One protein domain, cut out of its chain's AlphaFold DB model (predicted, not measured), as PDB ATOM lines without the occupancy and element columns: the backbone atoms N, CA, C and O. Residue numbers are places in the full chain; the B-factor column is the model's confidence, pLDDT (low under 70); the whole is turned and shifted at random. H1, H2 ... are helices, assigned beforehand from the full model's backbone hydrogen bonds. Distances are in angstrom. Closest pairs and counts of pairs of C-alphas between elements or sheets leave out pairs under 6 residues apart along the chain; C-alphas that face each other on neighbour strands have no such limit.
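What this domain is: This is residues 28 to 95 of the 105 residues of an uncharacterized protein of Chryseotalea sanaruensis (UniProt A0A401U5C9). One long helix, H5, makes one arm of a loose U, and two shorter helices, H1 and H2, run back along it one after the other as the second arm. The short helices H3 and H4 make the bend of the U, at the end where H5 begins, and H1 packs on H5 toward its other end. The printed part has 68 residues with five named helices, in the order H1, H2, H3, H4, H5, and no named strand; the class is all helix. The whole is loose, with a radius of gyration of the C-alphas of 14.3 A, and its spans of 42 by 21 by 21 A only just make it a rod.

Where its parts are: H5, the longest helix, holds residues 71 to 92 and measures 31.5 A from first to last C-alpha, from C-alpha 71 at (8.214, 5.273, 3.820) to C-alpha 92 at (-5.144, -18.996, 18.848). H2 holds residues 38 to 46 and measures 12.1 A. H1 holds residues 28 to 33, 8.8 A, and begins at C-alpha 28 at (-1.184, -6.895, 26.514). H3 holds residues 50 to 55, 8.7 A, and H4 holds residues 61 to 66, 9.0 A.

How they stand to each other: H5 touches H1 with residues 83 to 90 alone; the closest C-alphas are those of Leu 30 and Tyr 86, 5.7 A apart. Their lines stand at a shallow tilt of 25 degrees, opposite ways. H5 touches H2 with residues 71 to 76 alone, and the closest C-alphas, of Lys 42 and Glu 72, are 5.5 A apart. These two run opposite ways at a shallow tilt of 34 degrees, only just short of steep. H4 is close to H5 but not clearly touching, with the C-alphas of Leu 64 and Pro 71 the closest at 5.5 A; the tilt is steep, 50 degrees, opposite ways. H3 and H4 are close but not clearly touching, with the C-alphas of Leu 53 and Trp 61 the closest at 7.1 A, at a shallow tilt of 25 degrees, opposite ways. H3 is apart from H5, and H1 and H2 are apart. In H1, H2, H3, H4 and H5 every O i to N i+4 pair is within hydrogen-bond range.

The domain as a whole: The two C-alphas farthest apart are those of Asp 51 and Asn 92, at 42.6 A, while the first and last printed C-alphas, of Asn 28 and Gly 95, are 12.2 A apart. The printed part has no cut, and the four links between the helices are tight. The mean pLDDT of the printed part is 85.9, and residues 64 to 69, of which 64 to 66 belong to H4, are under 70.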
ATOM      1  N   ASN A  28      -1.557  -8.213  26.001       90.75
ATOM      2  CA  ASN A  28      -1.184  -6.895  26.514       90.75
ATOM      3  C   ASN A  28      -0.522  -6.062  25.413       90.75
ATOM      4  O   ASN A  28      -0.881  -4.903  25.226       90.75
ATOM      5  N   ILE A  29       0.365  -6.675  24.625       90.75
ATOM      6  CA  ILE A  29       1.013  -5.998  23.498       90.75
ATOM      7  C   ILE A  29      -0.009  -5.652  22.412       90.75
ATOM      8  O   ILE A  29       0.002  -4.535  21.904       90.75
ATOM      9  N   LEU A  30      -0.952  -6.550  22.106       92.00
ATOM     10  CA  LEU A  30      -2.043  -6.259  21.175       92.00
ATOM     11  C   LEU A  30      -2.852  -5.034  21.622       92.00
ATOM     12  O   LEU A  30      -3.175  -4.192  20.787       92.00
ATOM     13  N   LEU A  31      -3.164  -4.913  22.919       92.12
ATOM     14  CA  LEU A  31      -3.905  -3.768  23.460       92.12
ATOM     15  C   LEU A  31      -3.158  -2.440  23.304       92.12
ATOM     16  O   LEU A  31      -3.814  -1.418  23.127       92.12
ATOM     17  N   GLU A  32      -1.827  -2.435  23.353       92.44
ATOM     18  CA  GLU A  32      -1.033  -1.235  23.071       92.44
ATOM     19  C   GLU A  32      -0.905  -0.980  21.563       92.44
ATOM     20  O   GLU A  32      -1.107   0.145  21.109       92.44
ATOM     21  N   LEU A  33      -0.684  -2.026  20.758       90.56
ATOM     22  CA  LEU A  33      -0.571  -1.919  19.300       90.56
ATOM     23  C   LEU A  33      -1.833  -1.340  18.647       90.56
ATOM     24  O   LEU A  33      -1.733  -0.533  17.727       90.56
ATOM     25  N   ILE A  34      -3.031  -1.698  19.122       92.25
ATOM     26  CA  ILE A  34      -4.284  -1.148  18.574       92.25
ATOM     27  C   ILE A  34      -4.525   0.322  18.945       92.25
ATOM     28  O   ILE A  34      -5.381   0.956  18.330       92.25
ATOM     29  N   LYS A  35      -3.818   0.861  19.948       93.44
ATOM     30  CA  LYS A  35      -3.918   2.277  20.342       93.44
ATOM     31  C   LYS A  35      -3.042   3.186  19.486       93.44
ATOM     32  O   LYS A  35      -3.193   4.402  19.574       93.44
ATOM     33  N   VAL A  36      -2.132   2.625  18.689       91.50
ATOM     34  CA  VAL A  36      -1.237   3.397  17.825       91.50
ATOM     35  C   VAL A  36      -2.061   4.213  16.825       91.50
ATOM     36  O   VAL A  36      -2.777   3.659  15.987       91.50
ATOM     37  N   ASP A  37      -1.941   5.541  16.891       92.44
ATOM     38  CA  ASP A  37      -2.561   6.441  15.920       92.44
ATOM     39  C   ASP A  37      -1.719   6.483  14.640       92.44
ATOM     40  O   ASP A  37      -0.687   7.148  14.551       92.44
ATOM     41  N   LEU A  38      -2.192   5.779  13.612       89.50
ATOM     42  CA  LEU A  38      -1.534   5.720  12.308       89.50
ATOM     43  C   LEU A  38      -1.403   7.093  11.630       89.50
ATOM     44  O   LEU A  38      -0.496   7.281  10.823       89.50
ATOM     45  N   ASN A  39      -2.273   8.063  11.932       90.69
ATOM     46  CA  ASN A  39      -2.126   9.415  11.391       90.69
ATOM     47  C   ASN A  39      -0.984  10.164  12.078       90.69
ATOM     48  O   ASN A  39      -0.248  10.888  11.409       90.69
ATOM     49  N   GLU A  40      -0.822   9.974  13.389       92.81
ATOM     50  CA  GLU A  40       0.302  10.541  14.133       92.81
ATOM     51  C   GLU A  40       1.623   9.931  13.660       92.81
ATOM     52  O   GLU A  40       2.564  10.669  13.375       92.81
ATOM     53  N   VAL A  41       1.681   8.603  13.493       89.38
ATOM     54  CA  VAL A  41       2.882   7.937  12.967       89.38
ATOM     55  C   VAL A  41       3.184   8.408  11.549       89.38
ATOM     56  O   VAL A  41       4.315   8.779  11.265       89.38
ATOM     57  N   LYS A  42       2.176   8.477  10.668       89.19
ATOM     58  CA  LYS A  42       2.353   9.012   9.314       89.19
ATOM     59  C   LYS A  42       2.958  10.414   9.341       89.19
ATOM     60  O   LYS A  42       3.884  10.679   8.586       89.19
ATOM     61  N   LYS A  43       2.431  11.299  10.189       90.44
ATOM     62  CA  LYS A  43       2.941  12.664  10.304       90.44
ATOM     63  C   LYS A  43       4.398  12.672  10.774       90.44
ATOM     64  O   LYS A  43       5.208  13.340  10.155       90.44
ATOM     65  N   LYS A  44       4.742  11.879  11.794       89.06
ATOM     66  CA  LYS A  44       6.126  11.753  12.283       89.06
ATOM     67  C   LYS A  44       7.091  11.257  11.211       89.06
ATOM     68  O   LYS A  44       8.185  11.780  11.122       89.06
ATOM     69  N   VAL A  45       6.676  10.292  10.390       87.62
ATOM     70  CA  VAL A  45       7.494   9.789   9.274       87.62
ATOM     71  C   VAL A  45       7.694  10.863   8.203       87.62
ATOM     72  O   VAL A  45       8.775  10.981   7.650       87.62
ATOM     73  N   GLN A  46       6.662  11.658   7.912       86.12
ATOM     74  CA  GLN A  46       6.749  12.742   6.926       86.12
ATOM     75  C   GLN A  46       7.563  13.945   7.416       86.12
ATOM     76  O   GLN A  46       8.151  14.644   6.597       86.12
ATOM     77  N   ASP A  47       7.566  14.181   8.728       88.94
ATOM     78  CA  ASP A  47       8.306  15.258   9.383       88.94
ATOM     79  C   ASP A  47       9.727  14.814   9.809       88.94
ATOM     80  O   ASP A  47      10.448  15.619  10.391       88.94
ATOM     81  N   ALA A  48      10.116  13.554   9.569       86.81
ATOM     82  CA  ALA A  48      11.415  13.021   9.976       86.81
ATOM     83  C   ALA A  48      12.552  13.629   9.146       86.81
ATOM     84  O   ALA A  48      12.470  13.691   7.916       86.81
ATOM     85  N   ASP A  49      13.613  14.048   9.832       86.69
ATOM     86  CA  ASP A  49      14.821  14.598   9.223       86.69
ATOM     87  C   ASP A  49      15.881  13.490   9.072       86.69
ATOM     88  O   ASP A  49      16.245  12.883  10.081       86.69
ATOM     89  N   PRO A  50      16.374  13.208   7.850       83.69
ATOM     90  CA  PRO A  50      17.496  12.301   7.601       83.69
ATOM     91  C   PRO A  50      18.681  12.468   8.559       83.69
ATOM     92  O   PRO A  50      19.176  11.473   9.087       83.69
ATOM     93  N   ASP A  51      19.081  13.711   8.843       85.25
ATOM     94  CA  ASP A  51      20.234  13.988   9.706       85.25
ATOM     95  C   ASP A  51      19.941  13.550  11.158       85.25
ATOM     96  O   ASP A  51      20.791  12.970  11.834       85.25
ATOM     97  N   GLU A  52      18.704  13.747  11.636       87.31
ATOM     98  CA  GLU A  52      18.275  13.285  12.965       87.31
ATOM     99  C   GLU A  52      18.133  11.756  13.041       87.31
ATOM    100  O   GLU A  52      18.318  11.180  14.115       87.31
ATOM    101  N   LEU A  53      17.776  11.095  11.934       85.38
ATOM    102  CA  LEU A  53      17.681   9.633  11.856       85.38
ATOM    103  C   LEU A  53      19.068   8.984  11.904       85.38
ATOM    104  O   LEU A  53      19.239   7.971  12.585       85.38
ATOM    105  N   GLU A  54      20.054   9.592  11.240       84.62
ATOM    106  CA  GLU A  54      21.454   9.173  11.302       84.62
ATOM    107  C   GLU A  54      22.031   9.376  12.714       84.62
ATOM    108  O   GLU A  54      22.619   8.452  13.276       84.62
ATOM    109  N   GLU A  55      21.785  10.531  13.351       87.56
ATOM    110  CA  GLU A  55      22.207  10.789  14.739       87.56
ATOM    111  C   GLU A  55      21.582   9.823  15.761       87.56
ATOM    112  O   GLU A  55      22.186   9.535  16.797       87.56
ATOM    113  N   GLN A  56      20.369   9.333  15.493       84.38
ATOM    114  CA  GLN A  56      19.661   8.374  16.346       84.38
ATOM    115  C   GLN A  56      20.008   6.911  16.047       84.38
ATOM    116  O   GLN A  56      19.422   6.031  16.680       84.38
ATOM    117  N   GLU A  57      20.938   6.655  15.120       82.12
ATOM    118  CA  GLU A  57      21.332   5.308  14.691       82.12
ATOM    119  C   GLU A  57      20.108   4.461  14.292       82.12
ATOM    120  O   GLU A  57      19.976   3.297  14.670       82.12
ATOM    121  N   VAL A  58      19.152   5.060  13.570       79.69
ATOM    122  CA  VAL A  58      17.980   4.322  13.085       79.69
ATOM    123  C   VAL A  58      18.428   3.358  11.988       79.69
ATOM    124  O   VAL A  58      18.780   3.782  10.896       79.69
ATOM    125  N   ASP A  59      18.399   2.058  12.258       75.44
ATOM    126  CA  ASP A  59      18.819   1.057  11.273       75.44
ATOM    127  C   ASP A  59      18.033   1.167   9.955       75.44
ATOM    128  O   ASP A  59      16.806   1.326   9.947       75.44
ATOM    129  N   ASP A  60      18.754   1.038   8.836       73.06
ATOM    130  CA  ASP A  60      18.215   0.903   7.479       73.06
ATOM    131  C   ASP A  60      17.250   2.024   7.025       73.06
ATOM    132  O   ASP A  60      16.467   1.832   6.088       73.06
ATOM    133  N   TRP A  61      17.296   3.218   7.638       77.69
ATOM    134  CA  TRP A  61      16.411   4.330   7.254       77.69
ATOM    135  C   TRP A  61      16.641   4.787   5.804       77.69
ATOM    136  O   TRP A  61      15.680   5.113   5.103       77.69
ATOM    137  N   GLU A  62      17.893   4.732   5.341       73.69
ATOM    138  CA  GLU A  62      18.318   5.098   3.984       73.69
ATOM    139  C   GLU A  62      17.640   4.225   2.916       73.69
ATOM    140  O   GLU A  62      17.222   4.717   1.867       73.69
ATOM    141  N   ILE A  63      17.440   2.931   3.211       71.44
ATOM    142  CA  ILE A  63      16.799   1.966   2.301       71.44
ATOM    143  C   ILE A  63      15.353   2.384   2.007       71.44
ATOM    144  O   ILE A  63      14.863   2.235   0.888       71.44
ATOM    145  N   LEU A  64      14.668   2.957   3.001       68.81
ATOM    146  CA  LEU A  64      13.296   3.434   2.840       68.81
ATOM    147  C   LEU A  64      13.220   4.724   2.011       68.81
ATOM    148  O   LEU A  64      12.177   4.985   1.408       68.81
ATOM    149  N   THR A  65      14.289   5.525   1.969       67.69
ATOM    150  CA  THR A  65      14.326   6.806   1.249       67.69
ATOM    151  C   THR A  65      14.908   6.709  -0.163       67.69
ATOM    152  O   THR A  65      14.478   7.463  -1.040       67.69
ATOM    153  N   ASP A  66      15.831   5.776  -0.412       65.00
ATOM    154  CA  ASP A  66      16.578   5.675  -1.674       65.00
ATOM    155  C   ASP A  66      15.787   5.014  -2.817       65.00
ATOM    156  O   ASP A  66      15.939   5.389  -3.984       65.00
ATOM    157  N   ASP A  67      14.875   4.088  -2.510       60.38
ATOM    158  CA  ASP A  67      14.181   3.271  -3.521       60.38
ATOM    159  C   ASP A  67      12.897   3.907  -4.107       60.38
ATOM    160  O   ASP A  67      12.094   3.234  -4.761       60.38
ATOM    161  N   ASN A  68      12.665   5.218  -3.919       56.69
ATOM    162  CA  ASN A  68      11.376   5.886  -4.216       56.69
ATOM    163  C   ASN A  68      10.168   5.214  -3.530       56.69
ATOM    164  O   ASN A  68       9.006   5.450  -3.901       56.69
ATOM    165  N   GLU A  69      10.417   4.368  -2.534       64.81
ATOM    166  CA  GLU A  69       9.367   3.867  -1.679       64.81
ATOM    167  C   GLU A  69       8.852   5.020  -0.826       64.81
ATOM    168  O   GLU A  69       9.547   5.973  -0.502       64.81
ATOM    169  N   ASN A  70       7.555   5.001  -0.560       80.06
ATOM    170  CA  ASN A  70       6.909   6.008   0.259       80.06
ATOM    171  C   ASN A  70       6.969   5.463   1.694       80.06
ATOM    172  O   ASN A  70       6.176   4.556   1.988       80.06
ATOM    173  N   PRO A  71       7.903   5.930   2.550       82.38
ATOM    174  CA  PRO A  71       8.214   5.273   3.820       82.38
ATOM    175  C   PRO A  71       6.976   5.154   4.700       82.38
ATOM    176  O   PRO A  71       6.747   4.137   5.357       82.38
ATOM    177  N   GLU A  72       6.089   6.151   4.641       84.94
ATOM    178  CA  GLU A  72       4.845   6.110   5.383       84.94
ATOM    179  C   GLU A  72       3.929   4.972   4.911       84.94
ATOM    180  O   GLU A  72       3.314   4.311   5.740       84.94
ATOM    181  N   LYS A  73       3.837   4.666   3.612       83.56
ATOM    182  CA  LYS A  73       3.025   3.528   3.141       83.56
ATOM    183  C   LYS A  73       3.585   2.190   3.608       83.56
ATOM    184  O   LYS A  73       2.784   1.332   3.988       83.56
ATOM    185  N   VAL A  74       4.907   2.021   3.571       84.06
ATOM    186  CA  VAL A  74       5.582   0.789   4.006       84.06
ATOM    187  C   VAL A  74       5.339   0.582   5.499       84.06
ATOM    188  O   VAL A  74       4.675  -0.382   5.887       84.06
ATOM    189  N   LEU A  75       5.702   1.571   6.319       85.38
ATOM    190  CA  LEU A  75       5.536   1.516   7.771       85.38
ATOM    191  C   LEU A  75       4.066   1.354   8.181       85.38
ATOM    192  O   LEU A  75       3.744   0.558   9.062       85.38
ATOM    193  N   MET A  76       3.127   2.040   7.515       88.25
ATOM    194  CA  MET A  76       1.696   1.882   7.814       88.25
ATOM    195  C   MET A  76       1.179   0.483   7.457       88.25
ATOM    196  O   MET A  76       0.293  -0.041   8.140       88.25
ATOM    197  N   SER A  77       1.674  -0.111   6.368       87.50
ATOM    198  CA  SER A  77       1.346  -1.491   5.999       87.50
ATOM    199  C   SER A  77       1.877  -2.466   7.045       87.50
ATOM    200  O   SER A  77       1.138  -3.353   7.479       87.50
ATOM    201  N   ASP A  78       3.113  -2.281   7.493       87.56
ATOM    202  CA  ASP A  78       3.751  -3.197   8.431       87.56
ATOM    203  C   ASP A  78       3.162  -3.102   9.836       87.56
ATOM    204  O   ASP A  78       2.865  -4.141  10.424       87.56
ATOM    205  N   ILE A  79       2.811  -1.908  10.324       90.06
ATOM    206  CA  ILE A  79       2.064  -1.770  11.586       90.06
ATOM    207  C   ILE A  79       0.722  -2.511  11.504       90.06
ATOM    208  O   ILE A  79       0.346  -3.235  12.426       90.06
ATOM    209  N   LYS A  80      -0.006  -2.404  10.382       91.06
ATOM    210  CA  LYS A  80      -1.272  -3.141  10.198       91.06
ATOM    211  C   LYS A  80      -1.062  -4.654  10.167       91.06
ATOM    212  O   LYS A  80      -1.883  -5.391  10.717       91.06
ATOM    213  N   ARG A  81       0.007  -5.125   9.518       90.81
ATOM    214  CA  ARG A  81       0.380  -6.548   9.498       90.81
ATOM    215  C   ARG A  81       0.741  -7.038  10.895       90.81
ATOM    216  O   ARG A  81       0.268  -8.102  11.278       90.81
ATOM    217  N   LEU A  82       1.480  -6.244  11.665       91.38
ATOM    218  CA  LEU A  82       1.855  -6.551  13.039       91.38
ATOM    219  C   LEU A  82       0.619  -6.655  13.941       91.38
ATOM    220  O   LEU A  82       0.440  -7.658  14.622       91.38
ATOM    221  N   VAL A  83      -0.302  -5.687  13.872       92.94
ATOM    222  CA  VAL A  83      -1.583  -5.749  14.601       92.94
ATOM    223  C   VAL A  83      -2.359  -7.016  14.241       92.94
ATOM    224  O   VAL A  83      -2.902  -7.683  15.123       92.94
ATOM    225  N   LYS A  84      -2.413  -7.373  12.951       94.25
ATOM    226  CA  LYS A  84      -3.079  -8.600  12.505       94.25
ATOM    227  C   LYS A  84      -2.394  -9.850  13.064       94.25
ATOM    228  O   LYS A  84      -3.092 -10.710  13.584       94.25
ATOM    229  N   LEU A  85      -1.064  -9.923  13.009       93.19
ATOM    230  CA  LEU A  85      -0.284 -11.031  13.562       93.19
ATOM    231  C   LEU A  85      -0.585 -11.232  15.052       93.19
ATOM    232  O   LEU A  85      -0.900 -12.342  15.464       93.19
ATOM    233  N   TYR A  86      -0.550 -10.158  15.843       94.25
ATOM    234  CA  TYR A  86      -0.835 -10.220  17.280       94.25
ATOM    235  C   TYR A  86      -2.289 -10.589  17.577       94.25
ATOM    236  O   TYR A  86      -2.560 -11.320  18.526       94.25
ATOM    237  N   LYS A  87      -3.232 -10.129  16.751       95.38
ATOM    238  CA  LYS A  87      -4.640 -10.516  16.870       95.38
ATOM    239  C   LYS A  87      -4.848 -11.998  16.577       95.38
ATOM    240  O   LYS A  87      -5.542 -12.669  17.333       95.38
ATOM    241  N   ASP A  88      -4.245 -12.501  15.505       94.81
ATOM    242  CA  ASP A  88      -4.328 -13.911  15.131       94.81
ATOM    243  C   ASP A  88      -3.633 -14.784  16.199       94.81
ATOM    244  O   ASP A  88      -4.163 -15.828  16.579       94.81
ATOM    245  N   ALA A  89      -2.499 -14.340  16.753       94.00
ATOM    246  CA  ALA A  89      -1.804 -15.029  17.840       94.00
ATOM    247  C   ALA A  89      -2.636 -15.083  19.136       94.00
ATOM    248  O   ALA A  89      -2.771 -16.159  19.717       94.00
ATOM    249  N   GLU A  90      -3.262 -13.973  19.547       94.81
ATOM    250  CA  GLU A  90      -4.124 -13.922  20.741       94.81
ATOM    251  C   GLU A  90      -5.324 -14.869  20.613       94.81
ATOM    252  O   GLU A  90      -5.595 -15.654  21.521       94.81
ATOM    253  N   GLN A  91      -5.978 -14.879  19.447       95.75
ATOM    254  CA  GLN A  91      -7.142 -15.730  19.183       95.75
ATOM    255  C   GLN A  91      -6.825 -17.229  19.220       95.75
ATOM    256  O   GLN A  91      -7.706 -18.034  19.526       95.75
ATOM    257  N   ASN A  92      -5.587 -17.605  18.896       95.31
ATOM    258  CA  ASN A  92      -5.144 -18.996  18.848       95.31
ATOM    259  C   ASN A  92      -4.309 -19.407  20.075       95.31
ATOM    260  O   ASN A  92      -3.881 -20.557  20.148       95.31
ATOM    261  N   GLY A  93      -4.076 -18.499  21.030       92.62
ATOM    262  CA  GLY A  93      -3.232 -18.762  22.200       92.62
ATOM    263  C   GLY A  93      -1.772 -19.058  21.838       92.62
ATOM    264  O   GLY A  93      -1.149 -19.919  22.456       92.62
ATOM    265  N   LEU A  94      -1.244 -18.389  20.810       91.44
ATOM    266  CA  LEU A  94       0.116 -18.576  20.305       91.44
ATOM    267  C   LEU A  94       1.062 -17.505  20.852       91.44
ATOM    268  O   LEU A  94       0.657 -16.368  21.068       91.44
ATOM    269  N   GLY A  95       2.330 -17.877  21.025       88.50
ATOM    270  CA  GLY A  95       3.425 -16.934  21.247       88.50
ATOM    271  C   GLY A  95       3.980 -16.428  19.917       88.50
ATOM    272  O   GLY A  95       3.699 -17.001  18.861       88.50
TER     273      GLY A  95